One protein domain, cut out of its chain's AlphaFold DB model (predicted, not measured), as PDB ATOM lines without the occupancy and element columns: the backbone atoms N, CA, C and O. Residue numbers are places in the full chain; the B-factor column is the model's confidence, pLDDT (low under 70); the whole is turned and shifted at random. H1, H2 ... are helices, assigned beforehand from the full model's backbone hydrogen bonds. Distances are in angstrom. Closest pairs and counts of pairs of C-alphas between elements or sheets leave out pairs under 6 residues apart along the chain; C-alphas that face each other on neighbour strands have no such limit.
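Overview. This is residues 310 to 369 and 380 to 455 of the 749 residues of an uncharacterized protein of Bdellovibrionales bacterium (UniProt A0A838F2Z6). Two long helices, H1 and H5, lie side by side and run opposite ways; past the end of H1 the chain goes on through the short H2 and folds back in H3, so that the hairpin of H2 and H3 lengthens the body beyond the first residues of H5. The short H4 packs on H3 and H5 near the middle of the whole, and the long stretch of residues 397 to 428, with no named element, makes a wide loop on the side of H4 away from H1 and H2. The printed part has 136 residues with five named helices, in the order H1, H2, H3, H4, H5, and no named strand; the class is all helix. It is compact, with a radius of gyration of the C-alphas of 16.5 A, and its C-alphas span 55 by 37 by 19 A along their three main axes, an outline that is only just flat.

Arrangement. The longest helix is H1, residues 310 to 338, and it touches H5, residues 429 to 454, with 23 pairs of C-alphas within 8 A. Their closest C-alphas, those of Arg 315 and Val 454, are 5.7 A apart. The two run opposite ways at a shallow tilt of 16 degrees. With H3, residues 351 to 365, they form a bundle, three helices set lengthwise. H3 is close to H1 but not clearly touching it, and their closest C-alphas, those of Gly 332 and Leu 365, are 5.8 A apart; the two run opposite ways at a shallow tilt of 25 degrees. H3 is also close to H5 but not clearly touching it, and the closest C-alphas, those of Leu 358 and Leu 429, are 7.0 A apart; these two run the same way at a shallow tilt of 15 degrees. H2, residues 340 to 345, and H1 meet only through their link. H2 and H3 form a helical hairpin and only just touch, with 3 pairs of C-alphas within 8 A, through residues 354 to 358 of H3 alone; the closest C-alphas are those of Tyr 343 and Gln 354, 6.7 A apart. H4, residues 392 to 396, touches H5 through residues 431 to 436 of H5 alone, with the C-alphas of Leu 396 and Val 432 closest at 5.3 A. H4 and H3 only just touch, with 3 pairs of C-alphas within 8 A, through residues 362 to 363 of H3 alone; the closest C-alphas are those of Ile 362 and Pro 393, 6.0 A apart. H4 is apart from H1 and from H2. In H1, H2, H3, H4 and H5 every backbone pair of O i and N i+4 is within hydrogen-bond range.

Along the chain. H1 begins at C-alpha 310 at (41.000, -45.743, 42.700), ends at C-alpha 338 at (52.116, -29.939, 5.980), and is 41.5 A long from first to last C-alpha. H5 is 36.6 A long and ends at C-alpha 454 at (40.093, -34.091, 39.391). H3 measures 21.1 A, H2 8.5 A and H4 6.4 A.

Size, cuts and confidence. The two C-alphas farthest apart, those of Ala 310 and Gly 348, are 57.1 A apart. Residues 370 to 379 are not printed, and across this cut, in the link from H3 to H4, C-alphas 369 and 380 are 10.7 A apart. The links from H1 to H2 and from H2 to H3 are tight; the link from H4 to H5, with 32 residues, is long. The mean pLDDT of the printed part is 88.1, and confidence is low, under 70, at residues 310 to 312, residue 369, residues 409 to 411 and residues 453 to 455.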
ATOM      1  N   ALA A 310      42.117 -46.127  43.555       64.44
ATOM      2  CA  ALA A 310      41.000 -45.743  42.700       64.44
ATOM      3  C   ALA A 310      41.002 -44.239  42.371       64.44
ATOM      4  O   ALA A 310      40.844 -43.873  41.208       64.44
ATOM      5  N   ASP A 311      41.220 -43.366  43.362       60.94
ATOM      6  CA  ASP A 311      41.312 -41.919  43.130       60.94
ATOM      7  C   ASP A 311      42.562 -41.566  42.308       60.94
ATOM      8  O   ASP A 311      42.490 -40.733  41.404       60.94
ATOM      9  N   ALA A 312      43.693 -42.234  42.574       68.94
ATOM     10  CA  ALA A 312      44.920 -42.080  41.791       68.94
ATOM     11  C   ALA A 312      44.701 -42.494  40.326       68.94
ATOM     12  O   ALA A 312      44.986 -41.708  39.425       68.94
ATOM     13  N   GLY A 313      44.098 -43.665  40.094       74.94
ATOM     14  CA  GLY A 313      43.773 -44.152  38.751       74.94
ATOM     15  C   GLY A 313      42.774 -43.258  38.012       74.94
ATOM     16  O   GLY A 313      42.922 -43.025  36.813       74.94
ATOM     17  N   ARG A 314      41.788 -42.677  38.712       76.25
ATOM     18  CA  ARG A 314      40.859 -41.701  38.118       76.25
ATOM     19  C   ARG A 314      41.586 -40.428  37.674       76.25
ATOM     20  O   ARG A 314      41.360 -39.972  36.557       76.25
ATOM     21  N   ARG A 315      42.468 -39.876  38.516       79.00
ATOM     22  CA  ARG A 315      43.286 -38.695  38.180       79.00
ATOM     23  C   ARG A 315      44.211 -38.964  37.001       79.00
ATOM     24  O   ARG A 315      44.236 -38.179  36.061       79.00
ATOM     25  N   GLU A 316      44.921 -40.086  37.036       82.31
ATOM     26  CA  GLU A 316      45.801 -40.528  35.955       82.31
ATOM     27  C   GLU A 316      45.034 -40.683  34.638       82.31
ATOM     28  O   GLU A 316      45.493 -40.207  33.603       82.31
ATOM     29  N   THR A 317      43.831 -41.263  34.679       84.94
ATOM     30  CA  THR A 317      42.970 -41.418  33.497       84.94
ATOM     31  C   THR A 317      42.617 -40.065  32.883       84.94
ATOM     32  O   THR A 317      42.778 -39.884  31.680       84.94
ATOM     33  N   VAL A 318      42.167 -39.097  33.686       85.38
ATOM     34  CA  VAL A 318      41.772 -37.772  33.177       85.38
ATOM     35  C   VAL A 318      42.978 -36.967  32.682       85.38
ATOM     36  O   VAL A 318      42.902 -36.352  31.623       85.38
ATOM     37  N   LEU A 319      44.117 -37.023  33.379       82.44
ATOM     38  CA  LEU A 319      45.363 -36.406  32.904       82.44
ATOM     39  C   LEU A 319      45.844 -37.042  31.594       82.44
ATOM     40  O   LEU A 319      46.267 -36.342  30.681       82.44
ATOM     41  N   THR A 320      45.726 -38.364  31.464       86.19
ATOM     42  CA  THR A 320      46.062 -39.073  30.223       86.19
ATOM     43  C   THR A 320      45.137 -38.652  29.084       86.19
ATOM     44  O   THR A 320      45.608 -38.405  27.976       86.19
ATOM     45  N   ARG A 321      43.832 -38.507  29.345       91.62
ATOM     46  CA  ARG A 321      42.853 -37.992  28.370       91.62
ATOM     47  C   ARG A 321      43.215 -36.586  27.899       91.62
ATOM     48  O   ARG A 321      43.158 -36.306  26.707       91.62
ATOM     49  N   GLU A 322      43.655 -35.732  28.811       92.50
ATOM     50  CA  GLU A 322      44.090 -34.369  28.502       92.50
ATOM     51  C   GLU A 322      45.317 -34.341  27.590       92.50
ATOM     52  O   GLU A 322      45.307 -33.678  26.546       92.50
ATOM     53  N   LEU A 323      46.317 -35.165  27.907       86.69
ATOM     54  CA  LEU A 323      47.503 -35.342  27.073       86.69
ATOM     55  C   LEU A 323      47.154 -35.892  25.684       86.69
ATOM     56  O   LEU A 323      47.743 -35.448  24.699       86.69
ATOM     57  N   ILE A 324      46.188 -36.815  25.583       90.38
ATOM     58  CA  ILE A 324      45.708 -37.338  24.293       90.38
ATOM     59  C   ILE A 324      45.114 -36.207  23.448       90.38
ATOM     60  O   ILE A 324      45.514 -36.056  22.295       90.38
ATOM     61  N   VAL A 325      44.217 -35.379  23.999       93.38
ATOM     62  CA  VAL A 325      43.599 -34.270  23.245       93.38
ATOM     63  C   VAL A 325      44.649 -33.271  22.767       93.38
ATOM     64  O   VAL A 325      44.637 -32.898  21.592       93.38
ATOM     65  N   ARG A 326      45.605 -32.890  23.627       88.94
ATOM     66  CA  ARG A 326      46.718 -32.007  23.236       88.94
ATOM     67  C   ARG A 326      47.565 -32.615  22.123       88.94
ATOM     68  O   ARG A 326      47.795 -31.968  21.105       88.94
ATOM     69  N   ALA A 327      47.972 -33.875  22.274       89.62
ATOM     70  CA  ALA A 327      48.776 -34.568  21.274       89.62
ATOM     71  C   ALA A 327      48.046 -34.681  19.924       89.62
ATOM     72  O   ALA A 327      48.660 -34.492  18.873       89.62
ATOM     73  N   LYS A 328      46.735 -34.951  19.937       93.12
ATOM     74  CA  LYS A 328      45.900 -34.999  18.730       93.12
ATOM     75  C   LYS A 328      45.767 -33.626  18.085       93.12
ATOM     76  O   LYS A 328      45.958 -33.530  16.878       93.12
ATOM     77  N   SER A 329      45.521 -32.581  18.874       94.44
ATOM     78  CA  SER A 329      45.485 -31.194  18.400       94.44
ATOM     79  C   SER A 329      46.763 -30.840  17.640       94.44
ATOM     80  O   SER A 329      46.712 -30.501  16.454       94.44
ATOM     81  N   ASP A 330      47.917 -31.008  18.286       89.56
ATOM     82  CA  ASP A 330      49.216 -30.651  17.714       89.56
ATOM     83  C   ASP A 330      49.529 -31.478  16.463       89.56
ATOM     84  O   ASP A 330      49.946 -30.936  15.432       89.56
ATOM     85  N   HIS A 331      49.287 -32.793  16.523       91.56
ATOM     86  CA  HIS A 331      49.531 -33.696  15.404       91.56
ATOM     87  C   HIS A 331      48.622 -33.391  14.209       91.56
ATOM     88  O   HIS A 331      49.110 -33.232  13.090       91.56
ATOM     89  N   GLY A 332      47.310 -33.287  14.430       94.56
ATOM     90  CA  GLY A 332      46.334 -33.117  13.361       94.56
ATOM     91  C   GLY A 332      46.431 -31.757  12.678       94.56
ATOM     92  O   GLY A 332      46.403 -31.687  11.447       94.56
ATOM     93  N   LEU A 333      46.640 -30.679  13.440       93.44
ATOM     94  CA  LEU A 333      46.853 -29.344  12.869       93.44
ATOM     95  C   LEU A 333      48.161 -29.265  12.078       93.44
ATOM     96  O   LEU A 333      48.176 -28.702  10.979       93.44
ATOM     97  N   SER A 334      49.233 -29.882  12.581       91.62
ATOM     98  CA  SER A 334      50.503 -29.973  11.853       91.62
ATOM     99  C   SER A 334      50.358 -30.777  10.562       91.62
ATOM    100  O   SER A 334      50.869 -30.365   9.520       91.62
ATOM    101  N   LEU A 335      49.633 -31.899  10.603       95.25
ATOM    102  CA  LEU A 335      49.390 -32.746   9.438       95.25
ATOM    103  C   LEU A 335      48.597 -31.998   8.360       95.25
ATOM    104  O   LEU A 335      48.964 -32.047   7.185       95.25
ATOM    105  N   LEU A 336      47.547 -31.271   8.749       96.56
ATOM    106  CA  LEU A 336      46.761 -30.425   7.845       96.56
ATOM    107  C   LEU A 336      47.618 -29.335   7.188       96.56
ATOM    108  O   LEU A 336      47.486 -29.084   5.991       96.56
ATOM    109  N   GLU A 337      48.517 -28.712   7.950       95.38
ATOM    110  CA  GLU A 337      49.384 -27.645   7.447       95.38
ATOM    111  C   GLU A 337      50.470 -28.171   6.497       95.38
ATOM    112  O   GLU A 337      50.665 -27.627   5.408       95.38
ATOM    113  N   GLN A 338      51.124 -29.283   6.844       95.38
ATOM    114  CA  GLN A 338      52.116 -29.939   5.980       95.38
ATOM    115  C   GLN A 338      51.512 -30.369   4.636       95.38
ATOM    116  O   GLN A 338      52.154 -30.252   3.591       95.38
ATOM    117  N   ASN A 339      50.260 -30.828   4.655       97.38
ATOM    118  CA  ASN A 339      49.555 -31.309   3.471       97.38
ATOM    119  C   ASN A 339      48.933 -30.193   2.616       97.38
ATOM    120  O   ASN A 339      48.469 -30.480   1.510       97.38
ATOM    121  N   ARG A 340      48.973 -28.927   3.061       97.81
ATOM    122  CA  ARG A 340      48.419 -27.782   2.320       97.81
ATOM    123  C   ARG A 340      49.056 -27.609   0.948       97.81
ATOM    124  O   ARG A 340      48.347 -27.583  -0.050       97.81
ATOM    125  N   LYS A 341      50.391 -27.607   0.871       96.12
ATOM    126  CA  LYS A 341      51.107 -27.471  -0.413       96.12
ATOM    127  C   LYS A 341      50.740 -28.579  -1.403       96.12
ATOM    128  O   LYS A 341      50.566 -28.313  -2.589       96.12
ATOM    129  N   THR A 342      50.613 -29.815  -0.917       97.00
ATOM    130  CA  THR A 342      50.216 -30.960  -1.743       97.00
ATOM    131  C   THR A 342      48.783 -30.801  -2.238       97.00
ATOM    132  O   THR A 342      48.539 -30.961  -3.431       97.00
ATOM    133  N   TYR A 343      47.851 -30.421  -1.362       97.00
ATOM    134  CA  TYR A 343      46.463 -30.152  -1.733       97.00
ATOM    135  C   TYR A 343      46.346 -29.036  -2.783       97.00
ATOM    136  O   TYR A 343      45.694 -29.224  -3.811       97.00
ATOM    137  N   ASP A 344      47.046 -27.919  -2.576       95.88
ATOM    138  CA  ASP A 344      47.041 -26.770  -3.487       95.88
ATOM    139  C   ASP A 344      47.650 -27.126  -4.853       95.88
ATOM    140  O   ASP A 344      47.165 -26.675  -5.887       95.88
ATOM    141  N   SER A 345      48.660 -28.005  -4.893       96.69
ATOM    142  CA  SER A 345      49.244 -28.497  -6.153       96.69
ATOM    143  C   SER A 345      48.279 -29.345  -6.994       96.69
ATOM    144  O   SER A 345      48.489 -29.530  -8.195       96.69
ATOM    145  N   LEU A 346      47.208 -29.853  -6.375       96.19
ATOM    146  CA  LEU A 346      46.131 -30.571  -7.053       96.19
ATOM    147  C   LEU A 346      45.036 -29.624  -7.570       96.19
ATOM    148  O   LEU A 346      44.088 -30.096  -8.198       96.19
ATOM    149  N   ALA A 347      45.137 -28.309  -7.338       91.25
ATOM    150  CA  ALA A 347      44.217 -27.329  -7.909       91.25
ATOM    151  C   ALA A 347      44.220 -27.409  -9.446       91.25
ATOM    152  O   ALA A 347      45.266 -27.356 -10.092       91.25
ATOM    153  N   GLY A 348      43.037 -27.583 -10.042       87.81
ATOM    154  CA  GLY A 348      42.865 -27.751 -11.492       87.81
ATOM    155  C   GLY A 348      43.027 -29.187 -12.010       87.81
ATOM    156  O   GLY A 348      42.858 -29.423 -13.207       87.81
ATOM    157  N   LYS A 349      43.328 -30.165 -11.144       91.94
ATOM    158  CA  LYS A 349      43.169 -31.597 -11.462       91.94
ATOM    159  C   LYS A 349      41.691 -32.000 -11.365       91.94
ATOM    160  O   LYS A 349      40.917 -31.268 -10.754       91.94
ATOM    161  N   PRO A 350      41.283 -33.153 -11.941       89.38
ATOM    162  CA  PRO A 350      39.925 -33.653 -11.762       89.38
ATOM    163  C   PRO A 350      39.564 -33.695 -10.277       89.38
ATOM    164  O   PRO A 350      40.332 -34.229  -9.475       89.38
ATOM    165  N   ASP A 351      38.396 -33.156  -9.938       83.50
ATOM    166  CA  ASP A 351      37.833 -33.050  -8.588       83.50
ATOM    167  C   ASP A 351      37.986 -34.319  -7.729       83.50
ATOM    168  O   ASP A 351      38.182 -34.250  -6.512       83.50
ATOM    169  N   ASP A 352      37.934 -35.489  -8.365       87.81
ATOM    170  CA  ASP A 352      38.100 -36.788  -7.716       87.81
ATOM    171  C   ASP A 352      39.489 -36.983  -7.099       87.81
ATOM    172  O   ASP A 352      39.624 -37.700  -6.108       87.81
ATOM    173  N   GLN A 353      40.539 -36.375  -7.658       93.19
ATOM    174  CA  GLN A 353      41.901 -36.487  -7.126       93.19
ATOM    175  C   GLN A 353      42.066 -35.676  -5.841       93.19
ATOM    176  O   GLN A 353      42.608 -36.193  -4.864       93.19
ATOM    177  N   GLN A 354      41.539 -34.448  -5.811       92.44
ATOM    178  CA  GLN A 354      41.531 -33.623  -4.601       92.44
ATOM    179  C   GLN A 354      40.721 -34.285  -3.486       92.44
ATOM    180  O   GLN A 354      41.164 -34.342  -2.340       92.44
ATOM    181  N   TYR A 355      39.561 -34.849  -3.826       93.44
ATOM    182  CA  TYR A 355      38.737 -35.549  -2.848       93.44
ATOM    183  C   TYR A 355      39.396 -36.837  -2.335       93.44
ATOM    184  O   TYR A 355      39.405 -37.078  -1.131       93.44
ATOM    185  N   LYS A 356      40.013 -37.646  -3.209       94.56
ATOM    186  CA  LYS A 356      40.774 -38.842  -2.793       94.56
ATOM    187  C   LYS A 356      41.916 -38.491  -1.836       94.56
ATOM    188  O   LYS A 356      42.149 -39.233  -0.878       94.56
ATOM    189  N   PHE A 357      42.598 -37.371  -2.075       96.00
ATOM    190  CA  PHE A 357      43.620 -36.855  -1.169       96.00
ATOM    191  C   PHE A 357      43.024 -36.481   0.194       96.00
ATOM    192  O   PHE A 357      43.469 -37.010   1.212       96.00
ATOM    193  N   LEU A 358      41.969 -35.657   0.216       96.12
ATOM    194  CA  LEU A 358      41.291 -35.265   1.457       96.12
ATOM    195  C   LEU A 358      40.759 -36.470   2.229       96.12
ATOM    196  O   LEU A 358      40.916 -36.528   3.438       96.12
ATOM    197  N   ARG A 359      40.196 -37.468   1.548       94.69
ATOM    198  CA  ARG A 359      39.720 -38.705   2.172       94.69
ATOM    199  C   ARG A 359      40.849 -39.456   2.879       94.69
ATOM    200  O   ARG A 359      40.668 -39.918   3.997       94.69
ATOM    201  N   THR A 360      42.023 -39.538   2.255       95.19
ATOM    202  CA  THR A 360      43.212 -40.173   2.851       95.19
ATOM    203  C   THR A 360      43.716 -39.385   4.063       95.19
ATOM    204  O   THR A 360      44.053 -39.969   5.095       95.19
ATOM    205  N   LEU A 361      43.714 -38.055   3.959       96.19
ATOM    206  CA  LEU A 361      44.079 -37.152   5.048       96.19
ATOM    207  C   LEU A 361      43.090 -37.241   6.225       96.19
ATOM    208  O   LEU A 361      43.484 -37.312   7.379       96.19
ATOM    209  N   ILE A 362      41.792 -37.318   5.951       96.19
ATOM    210  CA  ILE A 362      40.759 -37.474   6.978       96.19
ATOM    211  C   ILE A 362      40.873 -38.836   7.668       96.19
ATOM    212  O   ILE A 362      40.786 -38.896   8.888       96.19
ATOM    213  N   SER A 363      41.151 -39.914   6.929       92.44
ATOM    214  CA  SER A 363      41.401 -41.237   7.524       92.44
ATOM    215  C   SER A 363      42.652 -41.292   8.409       92.44
ATOM    216  O   SER A 363      42.784 -42.218   9.203       92.44
ATOM    217  N   THR A 364      43.588 -40.348   8.258       93.19
ATOM    218  CA  THR A 364      44.760 -40.221   9.142       93.19
ATOM    219  C   THR A 364      44.497 -39.304  10.337       93.19
ATOM    220  O   THR A 364      45.092 -39.511  11.389       93.19
ATOM    221  N   LEU A 365      43.590 -38.331  10.203       93.44
ATOM    222  CA  LEU A 365      43.137 -37.467  11.301       93.44
ATOM    223  C   LEU A 365      42.150 -38.163  12.240       93.44
ATOM    224  O   LEU A 365      42.158 -37.900  13.442       93.44
ATOM    225  N   ALA A 366      41.287 -39.020  11.694       90.12
ATOM    226  CA  ALA A 366      40.350 -39.804  12.476       90.12
ATOM    227  C   ALA A 366      41.101 -40.865  13.303       90.12
ATOM    228  O   ALA A 366      42.078 -41.445  12.817       90.12
ATOM    229  N   PRO A 367      40.667 -41.136  14.546       80.00
ATOM    230  CA  PRO A 367      41.202 -42.226  15.337       80.00
ATOM    231  C   PRO A 367      41.050 -43.514  14.533       80.00
ATOM    232  O   PRO A 367      39.979 -43.844  14.021       80.00
ATOM    233  N   GLN A 368      42.164 -44.221  14.349       75.94
ATOM    234  CA  GLN A 368      42.104 -45.553  13.776       75.94
ATOM    235  C   GLN A 368      41.467 -46.424  14.841       75.94
ATOM    236  O   GLN A 368      42.144 -46.738  15.819       75.94
ATOM    237  N   GLY A 369      40.173 -46.721  14.668       65.44
ATOM    238  CA  GLY A 369      39.386 -47.509  15.609       65.44
ATOM    239  C   GLY A 369      40.231 -48.672  16.096       65.44
ATOM    240  O   GLY A 369      40.625 -49.535  15.301       65.44
ATOM    241  N   ARG A 380      40.120 -44.443  26.945       87.56
ATOM    242  CA  ARG A 380      39.344 -44.117  25.740       87.56
ATOM    243  C   ARG A 380      39.751 -42.739  25.209       87.56
ATOM    244  O   ARG A 380      39.864 -41.801  26.008       87.56
ATOM    245  N   ASP A 381      39.948 -42.624  23.893       90.44
ATOM    246  CA  ASP A 381      40.284 -41.361  23.226       90.44
ATOM    247  C   ASP A 381      39.119 -40.366  23.410       90.44
ATOM    248  O   ASP A 381      37.982 -40.685  23.051       90.44
ATOM    249  N   PRO A 382      39.340 -39.173  23.991       92.81
ATOM    250  CA  PRO A 382      38.261 -38.212  24.223       92.81
ATOM    251  C   PRO A 382      37.597 -37.695  22.944       92.81
ATOM    252  O   PRO A 382      36.483 -37.174  23.003       92.81
ATOM    253  N   LEU A 383      38.251 -37.828  21.785       92.81
ATOM    254  CA  LEU A 383      37.644 -37.490  20.498       92.81
ATOM    255  C   LEU A 383      36.458 -38.421  20.172       92.81
ATOM    256  O   LEU A 383      35.444 -37.935  19.654       92.81
ATOM    257  N   ASP A 384      36.535 -39.696  20.569       91.56
ATOM    258  CA  ASP A 384      35.503 -40.729  20.353       91.56
ATOM    259  C   ASP A 384      34.259 -40.525  21.232       91.56
ATOM    260  O   ASP A 384      33.186 -41.088  20.987       91.56
ATOM    261  N   ASP A 385      34.394 -39.733  22.300       90.75
ATOM    262  CA  ASP A 385      33.286 -39.362  23.180       90.75
ATOM    263  C   ASP A 385      32.422 -38.236  22.586       90.75
ATOM    264  O   ASP A 385      31.264 -38.083  22.982       90.75
ATOM    265  N   ILE A 386      32.965 -37.457  21.638       92.81
ATOM    266  CA  ILE A 386      32.234 -36.394  20.928       92.81
ATOM    267  C   ILE A 386      31.537 -36.950  19.687       92.81
ATOM    268  O   ILE A 386      30.369 -36.647  19.450       92.81
ATOM    269  N   TYR A 387      32.263 -37.745  18.905       89.38
ATOM    270  CA  TYR A 387      31.758 -38.431  17.724       89.38
ATOM    271  C   TYR A 387      32.271 -39.857  17.765       89.38
ATOM    272  O   TYR A 387      33.475 -40.052  17.870       89.38
ATOM    273  N   ALA A 388      31.379 -40.842  17.666       86.81
ATOM    274  CA  ALA A 388      31.804 -42.235  17.616       86.81
ATOM    275  C   ALA A 388      32.779 -42.461  16.447       86.81
ATOM    276  O   ALA A 388      32.596 -41.884  15.371       86.81
ATOM    277  N   ASP A 389      33.773 -43.334  16.638       84.50
ATOM    278  CA  ASP A 389      34.935 -43.517  15.754       84.50
ATOM    279  C   ASP A 389      34.532 -43.649  14.276       84.50
ATOM    280  O   ASP A 389      35.133 -43.056  13.377       84.50
ATOM    281  N   MET A 390      33.451 -44.396  14.028       86.19
ATOM    282  CA  MET A 390      32.916 -44.671  12.695       86.19
ATOM    283  C   MET A 390      32.298 -43.448  11.997       86.19
ATOM    284  O   MET A 390      32.222 -43.415  10.770       86.19
ATOM    285  N   TYR A 391      31.876 -42.442  12.761       89.62
ATOM    286  CA  TYR A 391      31.217 -41.226  12.286       89.62
ATOM    287  C   TYR A 391      32.157 -40.027  12.179       89.62
ATOM    288  O   TYR A 391      31.918 -39.122  11.377       89.62
ATOM    289  N   SER A 392      33.258 -40.025  12.924       92.75
ATOM    290  CA  SER A 392      34.246 -38.944  12.922       92.75
ATOM    291  C   SER A 392      34.733 -38.514  11.527       92.75
ATOM    292  O   SER A 392      34.745 -37.312  11.242       92.75
ATOM    293  N   PRO A 393      35.067 -39.436  10.600       94.25
ATOM    294  CA  PRO A 393      35.438 -39.065   9.235       94.25
ATOM    295  C   PRO A 393      34.337 -38.309   8.469       94.25
ATOM    296  O   PRO A 393      34.626 -37.402   7.688       94.25
ATOM    297  N   TYR A 394      33.069 -38.647   8.721       93.69
ATOM    298  CA  TYR A 394      31.903 -38.001   8.112       93.69
ATOM    299  C   TYR A 394      31.648 -36.607   8.691       93.69
ATOM    300  O   TYR A 394      31.318 -35.672   7.959       93.69
ATOM    301  N   TYR A 395      31.890 -36.429   9.988       94.81
ATOM    302  CA  TYR A 395      31.852 -35.108  10.604       94.81
ATOM    303  C   TYR A 395      32.880 -34.150   9.985       94.81
ATOM    304  O   TYR A 395      32.564 -32.987   9.707       94.81
ATOM    305  N   LEU A 396      34.091 -34.641   9.697       96.00
ATOM    306  CA  LEU A 396      35.180 -33.834   9.132       96.00
ATOM    307  C   LEU A 396      34.902 -33.312   7.717       96.00
ATOM    308  O   LEU A 396      35.430 -32.268   7.337       96.00
ATOM    309  N   ILE A 397      34.030 -33.978   6.959       94.75
ATOM    310  CA  ILE A 397      33.529 -33.474   5.670       94.75
ATOM    311  C   ILE A 397      32.250 -32.633   5.800       94.75
ATOM    312  O   ILE A 397      31.753 -32.130   4.798       94.75
ATOM    313  N   GLY A 398      31.717 -32.459   7.013       93.38
ATOM    314  CA  GLY A 398      30.550 -31.622   7.292       93.38
ATOM    315  C   GLY A 398      29.201 -32.343   7.296       93.38
ATOM    316  O   GLY A 398      28.179 -31.660   7.226       93.38
ATOM    317  N   LEU A 399      29.175 -33.674   7.393       92.06
ATOM    318  CA  LEU A 399      27.943 -34.440   7.600       92.06
ATOM    319  C   LEU A 399      27.684 -34.666   9.093       92.06
ATOM    320  O   LEU A 399      28.614 -34.892   9.863       92.06
ATOM    321  N   ASN A 400      26.419 -34.614   9.504       88.19
ATOM    322  CA  ASN A 400      26.023 -34.977  10.867       88.19
ATOM    323  C   ASN A 400      25.784 -36.494  10.967       88.19
ATOM    324  O   ASN A 400      25.570 -37.150   9.953       88.19
ATOM    325  N   GLU A 401      25.786 -37.043  12.183       84.19
ATOM    326  CA  GLU A 401      25.594 -38.485  12.441       84.19
ATOM    327  C   GLU A 401      24.269 -39.033  11.874       84.19
ATOM    328  O   GLU A 401      24.225 -40.153  11.362       84.19
ATOM    329  N   ASP A 402      23.224 -38.200  11.872       85.06
ATOM    330  CA  ASP A 402      21.889 -38.522  11.354       85.06
ATOM    331  C   ASP A 402      21.729 -38.283   9.844       85.06
ATOM    332  O   ASP A 402      20.623 -38.375   9.307       85.06
ATOM    333  N   ASP A 403      22.804 -37.932   9.135       86.00
ATOM    334  CA  ASP A 403      22.707 -37.632   7.714       86.00
ATOM    335  C   ASP A 403      22.416 -38.912   6.903       86.00
ATOM    336  O   ASP A 403      23.230 -39.845   6.903       86.00
ATOM    337  N   PRO A 404      21.287 -38.981   6.167       84.38
ATOM    338  CA  PRO A 404      20.883 -40.193   5.454       84.38
ATOM    339  C   PRO A 404      21.917 -40.633   4.409       84.38
ATOM    340  O   PRO A 404      22.048 -41.827   4.133       84.38
ATOM    341  N   ARG A 405      22.730 -39.698   3.899       85.12
ATOM    342  CA  ARG A 405      23.785 -39.963   2.907       85.12
ATOM    343  C   ARG A 405      24.897 -40.872   3.436       85.12
ATOM    344  O   ARG A 405      25.615 -41.487   2.647       85.12
ATOM    345  N   ILE A 406      25.053 -40.979   4.760       84.44
ATOM    346  CA  ILE A 406      26.016 -41.900   5.388       84.44
ATOM    347  C   ILE A 406      25.571 -43.360   5.187       84.44
ATOM    348  O   ILE A 406      26.416 -44.251   5.083       84.44
ATOM    349  N   ARG A 407      24.256 -43.602   5.065       81.31
ATOM    350  CA  ARG A 407      23.639 -44.936   4.961       81.31
ATOM    351  C   ARG A 407      23.115 -45.278   3.560       81.31
ATOM    352  O   ARG A 407      22.862 -46.442   3.284       81.31
ATOM    353  N   GLU A 408      22.981 -44.306   2.657       74.25
ATOM    354  CA  GLU A 408      22.311 -44.469   1.347       74.25
ATOM    355  C   GLU A 408      22.896 -45.548   0.409       74.25
ATOM    356  O   GLU A 408      22.219 -45.939  -0.536       74.25
ATOM    357  N   ASN A 409      24.114 -46.059   0.644       64.44
ATOM    358  CA  ASN A 409      24.800 -46.969  -0.290       64.44
ATOM    359  C   ASN A 409      25.379 -48.252   0.335       64.44
ATOM    360  O   ASN A 409      26.029 -49.029  -0.364       64.44
ATOM    361  N   CYS A 410      25.152 -48.498   1.625       67.75
ATOM    362  CA  CYS A 410      25.604 -49.701   2.323       67.75
ATOM    363  C   CYS A 410      24.463 -50.205   3.222       67.75
ATOM    364  O   CYS A 410      23.687 -49.404   3.731       67.75
ATOM    365  N   GLN A 411      24.327 -51.527   3.407       69.75
ATOM    366  CA  GLN A 411      23.349 -52.074   4.368       69.75
ATOM    367  C   GLN A 411      23.651 -51.615   5.812       69.75
ATOM    368  O   GLN A 411      22.727 -51.514   6.611       69.75
ATOM    369  N   ASP A 412      24.916 -51.257   6.078       74.12
ATOM    370  CA  ASP A 412      25.436 -50.652   7.310       74.12
ATOM    371  C   ASP A 412      26.152 -49.309   7.019       74.12
ATOM    372  O   ASP A 412      25.955 -48.689   5.976       74.12
ATOM    373  N   ILE A 413      27.010 -48.831   7.926       70.44
ATOM    374  CA  ILE A 413      27.841 -47.632   7.720       70.44
ATOM    375  C   ILE A 413      28.981 -47.972   6.756       70.44
ATOM    376  O   ILE A 413      29.788 -48.865   7.020       70.44
ATOM    377  N   CYS A 414      29.039 -47.275   5.618       77.50
ATOM    378  CA  CYS A 414      30.100 -47.496   4.641       77.50
ATOM    379  C   CYS A 414      31.483 -47.242   5.274       77.50
ATOM    380  O   CYS A 414      31.641 -46.325   6.075       77.50
ATOM    381  N   PRO A 415      32.535 -47.987   4.900       85.25
ATOM    382  CA  PRO A 415      33.889 -47.589   5.246       85.25
ATOM    383  C   PRO A 415      34.199 -46.230   4.614       85.25
ATOM    384  O   PRO A 415      34.077 -46.057   3.399       85.25
ATOM    385  N   PHE A 416      34.656 -45.262   5.409       89.12
ATOM    386  CA  PHE A 416      34.977 -43.934   4.879       89.12
ATOM    387  C   PHE A 416      36.035 -43.987   3.762       89.12
ATOM    388  O   PHE A 416      35.990 -43.206   2.815       89.12
ATOM    389  N   SER A 417      36.941 -44.971   3.802       87.00
ATOM    390  CA  SER A 417      37.968 -45.207   2.779       87.00
ATOM    391  C   SER A 417      37.414 -45.541   1.388       87.00
ATOM    392  O   SER A 417      38.106 -45.301   0.396       87.00
ATOM    393  N   SER A 418      36.190 -46.065   1.287       85.94
ATOM    394  CA  SER A 418      35.513 -46.371   0.021       85.94
ATOM    395  C   SER A 418      34.371 -45.404  -0.299       85.94
ATOM    396  O   SER A 418      33.817 -45.470  -1.396       85.94
ATOM    397  N   TRP A 419      34.059 -44.469   0.599       86.88
ATOM    398  CA  TRP A 419      32.909 -43.584   0.453       86.88
ATOM    399  C   TRP A 419      33.090 -42.591  -0.722       86.88
ATOM    400  O   TRP A 419      34.188 -42.030  -0.891       86.88
ATOM    401  N   PRO A 420      32.066 -42.417  -1.588       88.19
ATOM    402  CA  PRO A 420      32.150 -41.579  -2.786       88.19
ATOM    403  C   PRO A 420      32.159 -40.082  -2.450       88.19
ATOM    404  O   PRO A 420      31.888 -39.682  -1.321       88.19
ATOM    405  N   LYS A 421      32.483 -39.231  -3.435       86.44
ATOM    406  CA  LYS A 421      32.359 -37.775  -3.278       86.44
ATOM    407  C   LYS A 421      30.869 -37.403  -3.244       86.44
ATOM    408  O   LYS A 421      30.165 -37.709  -4.206       86.44
ATOM    409  N   PRO A 422      30.375 -36.731  -2.194       83.94
ATOM    410  CA  PRO A 422      29.003 -36.247  -2.163       83.94
ATOM    411  C   PRO A 422      28.844 -35.107  -3.175       83.94
ATOM    412  O   PRO A 422      29.607 -34.143  -3.164       83.94
ATOM    413  N   SER A 423      27.830 -35.185  -4.035       83.19
ATOM    414  CA  SER A 423      27.554 -34.160  -5.055       83.19
ATOM    415  C   SER A 423      27.134 -32.806  -4.467       83.19
ATOM    416  O   SER A 423      27.233 -31.784  -5.139       83.19
ATOM    417  N   SER A 424      26.675 -32.792  -3.215       83.62
ATOM    418  CA  SER A 424      26.082 -31.636  -2.532       83.62
ATOM    419  C   SER A 424      26.976 -30.992  -1.471       83.62
ATOM    420  O   SER A 424      26.569 -30.000  -0.870       83.62
ATOM    421  N   VAL A 425      28.177 -31.526  -1.216       85.81
ATOM    422  CA  VAL A 425      29.075 -30.996  -0.178       85.81
ATOM    423  C   VAL A 425      30.414 -30.620  -0.789       85.81
ATOM    424  O   VAL A 425      31.148 -31.462  -1.305       85.81
ATOM    425  N   VAL A 426      30.738 -29.331  -0.718       89.56
ATOM    426  CA  VAL A 426      32.045 -28.816  -1.125       89.56
ATOM    427  C   VAL A 426      33.015 -29.047   0.027       89.56
ATOM    428  O   VAL A 426      33.007 -28.313   1.012       89.56
ATOM    429  N   VAL A 427      33.829 -30.095  -0.087       93.38
ATOM    430  CA  VAL A 427      34.857 -30.427   0.906       93.38
ATOM    431  C   VAL A 427      36.172 -29.773   0.491       93.38
ATOM    432  O   VAL A 427      36.756 -30.140  -0.531       93.38
ATOM    433  N   THR A 428      36.642 -28.814   1.284       95.75
ATOM    434  CA  THR A 428      37.947 -28.164   1.108       95.75
ATOM    435  C   THR A 428      38.872 -28.497   2.272       95.75
ATOM    436  O   THR A 428      38.424 -28.890   3.351       95.75
ATOM    437  N   LEU A 429      40.183 -28.323   2.091       96.75
ATOM    438  CA  LEU A 429      41.125 -28.485   3.201       96.75
ATOM    439  C   LEU A 429      40.805 -27.529   4.365       96.75
ATOM    440  O   LEU A 429      40.905 -27.919   5.525       96.75
ATOM    441  N   ASP A 430      40.364 -26.305   4.063       97.06
ATOM    442  CA  ASP A 430      39.984 -25.322   5.080       97.06
ATOM    443  C   ASP A 430      38.715 -25.728   5.836       97.06
ATOM    444  O   ASP A 430      38.665 -25.578   7.058       97.06
ATOM    445  N   SER A 431      37.715 -26.307   5.155       96.38
ATOM    446  CA  SER A 431      36.523 -26.824   5.837       96.38
ATOM    447  C   SER A 431      36.869 -27.998   6.755       96.38
ATOM    448  O   SER A 431      36.367 -28.058   7.875       96.38
ATOM    449  N   VAL A 432      37.765 -28.894   6.316       97.19
ATOM    450  CA  VAL A 432      38.260 -30.010   7.139       97.19
ATOM    451  C   VAL A 432      39.034 -29.485   8.348       97.19
ATOM    452  O   VAL A 432      38.780 -29.929   9.464       97.19
ATOM    453  N   LYS A 433      39.924 -28.500   8.160       97.56
ATOM    454  CA  LYS A 433      40.678 -27.862   9.253       97.56
ATOM    455  C   LYS A 433      39.748 -27.213  10.277       97.56
ATOM    456  O   LYS A 433      39.923 -27.434  11.470       97.56
ATOM    457  N   ALA A 434      38.731 -26.475   9.830       96.88
ATOM    458  CA  ALA A 434      37.754 -25.847  10.717       96.88
ATOM    459  C   ALA A 434      36.930 -26.880  11.508       96.88
ATOM    460  O   ALA A 434      36.705 -26.704  12.705       96.88
ATOM    461  N   LYS A 435      36.502 -27.976  10.866       96.69
ATOM    462  CA  LYS A 435      35.779 -29.067  11.538       96.69
ATOM    463  C   LYS A 435      36.668 -29.819  12.522       96.69
ATOM    464  O   LYS A 435      36.223 -30.100  13.629       96.69
ATOM    465  N   TYR A 436      37.916 -30.096  12.153       97.50
ATOM    466  CA  TYR A 436      38.881 -30.730  13.043       97.50
ATOM    467  C   TYR A 436      39.148 -29.867  14.281       97.50
ATOM    468  O   TYR A 436      39.069 -30.373  15.394       97.50
ATOM    469  N   GLN A 437      39.353 -28.556  14.106       97.25
ATOM    470  CA  GLN A 437      39.509 -27.628  15.229       97.25
ATOM    471  C   GLN A 437      38.278 -27.639  16.141       97.25
ATOM    472  O   GLN A 437      38.417 -27.825  17.340       97.25
ATOM    473  N   ALA A 438      37.068 -27.545  15.581       95.62
ATOM    474  CA  ALA A 438      35.839 -27.589  16.376       95.62
ATOM    475  C   ALA A 438      35.659 -28.919  17.138       95.62
ATOM    476  O   ALA A 438      35.061 -28.941  18.214       95.62
ATOM    477  N   TRP A 439      36.151 -30.032  16.589       95.12
ATOM    478  CA  TRP A 439      36.162 -31.324  17.276       95.12
ATOM    479  C   TRP A 439      37.140 -31.329  18.453       95.12
ATOM    480  O   TRP A 439      36.755 -31.726  19.554       95.12
ATOM    481  N   ILE A 440      38.362 -30.831  18.236       97.19
ATOM    482  CA  ILE A 440      39.382 -30.656  19.276       97.19
ATOM    483  C   ILE A 440      38.882 -29.727  20.381       97.19
ATOM    484  O   ILE A 440      39.027 -30.070  21.550       97.19
ATOM    485  N   ASP A 441      38.249 -28.605  20.043       95.12
ATOM    486  CA  ASP A 441      37.726 -27.648  21.021       95.12
ATOM    487  C   ASP A 441      36.667 -28.312  21.916       95.12
ATOM    488  O   ASP A 441      36.734 -28.224  23.139       95.12
ATOM    489  N   ARG A 442      35.742 -29.090  21.335       93.69
ATOM    490  CA  ARG A 442      34.727 -29.831  22.107       93.69
ATOM    491  C   ARG A 442      35.317 -30.932  22.981       93.69
ATOM    492  O   ARG A 442      34.854 -31.122  24.105       93.69
ATOM    493  N   ALA A 443      36.302 -31.670  22.470       94.44
ATOM    494  CA  ALA A 443      37.013 -32.680  23.249       94.44
ATOM    495  C   ALA A 443      37.793 -32.021  24.399       94.44
ATOM    496  O   ALA A 443      37.763 -32.510  25.524       94.44
ATOM    497  N   THR A 444      38.405 -30.863  24.142       92.00
ATOM    498  CA  THR A 444      39.094 -30.039  25.141       92.00
ATOM    499  C   THR A 444      38.120 -29.548  26.209       92.00
ATOM    500  O   THR A 444      38.405 -29.699  27.387       92.00
ATOM    501  N   ASP A 445      36.936 -29.053  25.843       88.19
ATOM    502  CA  ASP A 445      35.899 -28.636  26.797       88.19
ATOM    503  C   ASP A 445      35.357 -29.802  27.638       88.19
ATOM    504  O   ASP A 445      35.038 -29.647  28.819       88.19
ATOM    505  N   LEU A 446      35.213 -30.989  27.041       90.75
ATOM    506  CA  LEU A 446      34.843 -32.203  27.767       90.75
ATOM    507  C   LEU A 446      35.917 -32.567  28.791       90.75
ATOM    508  O   LEU A 446      35.610 -32.679  29.977       90.75
ATOM    509  N   VAL A 447      37.166 -32.692  28.346       89.88
ATOM    510  CA  VAL A 447      38.270 -33.066  29.226       89.88
ATOM    511  C   VAL A 447      38.552 -31.979  30.253       89.88
ATOM    512  O   VAL A 447      38.830 -32.320  31.386       89.88
ATOM    513  N   ASN A 448      38.395 -30.692  29.947       82.00
ATOM    514  CA  ASN A 448      38.547 -29.611  30.924       82.00
ATOM    515  C   ASN A 448      37.498 -29.679  32.036       82.00
ATOM    516  O   ASN A 448      37.812 -29.373  33.184       82.00
ATOM    517  N   ARG A 449      36.268 -30.112  31.731       78.75
ATOM    518  CA  ARG A 449      35.258 -30.380  32.765       78.75
ATOM    519  C   ARG A 449      35.683 -31.550  33.644       78.75
ATOM    520  O   ARG A 449      35.732 -31.389  34.858       78.75
ATOM    521  N   GLU A 450      36.085 -32.672  33.049       84.12
ATOM    522  CA  GLU A 450      36.623 -33.819  33.798       84.12
ATOM    523  C   GLU A 450      37.849 -33.419  34.634       84.12
ATOM    524  O   GLU A 450      37.980 -33.799  35.794       84.12
ATOM    525  N   LEU A 451      38.732 -32.608  34.054       79.06
ATOM    526  CA  LEU A 451      39.956 -32.106  34.652       79.06
ATOM    527  C   LEU A 451      39.641 -31.183  35.823       79.06
ATOM    528  O   LEU A 451      40.277 -31.316  36.855       79.06
ATOM    529  N   SER A 452      38.631 -30.319  35.717       72.50
ATOM    530  CA  SER A 452      38.178 -29.477  36.830       72.50
ATOM    531  C   SER A 452      37.621 -30.286  38.008       72.50
ATOM    532  O   SER A 452      37.693 -29.841  39.150       72.50
ATOM    533  N   GLU A 453      37.120 -31.501  37.755       66.00
ATOM    534  CA  GLU A 453      36.660 -32.412  38.807       66.00
ATOM    535  C   GLU A 453      37.809 -33.144  39.511       66.00
ATOM    536  O   GLU A 453      37.636 -33.594  40.644       66.00
ATOM    537  N   VAL A 454      38.962 -33.312  38.854       69.06
ATOM    538  CA  VAL A 454      40.093 -34.091  39.391       69.06
ATOM    539  C   VAL A 454      41.321 -33.258  39.737       69.06
ATOM    540  O   VAL A 454      42.176 -33.735  40.492       69.06
ATOM    541  N   GLN A 455      41.429 -32.051  39.179       66.12
ATOM    542  CA  GLN A 455      42.445 -31.081  39.542       66.12
ATOM    543  C   GLN A 455      42.295 -30.833  41.021       66.12
ATOM    544  O   GLN A 455      41.195 -30.622  41.527       66.12
TER     545      GLN A 455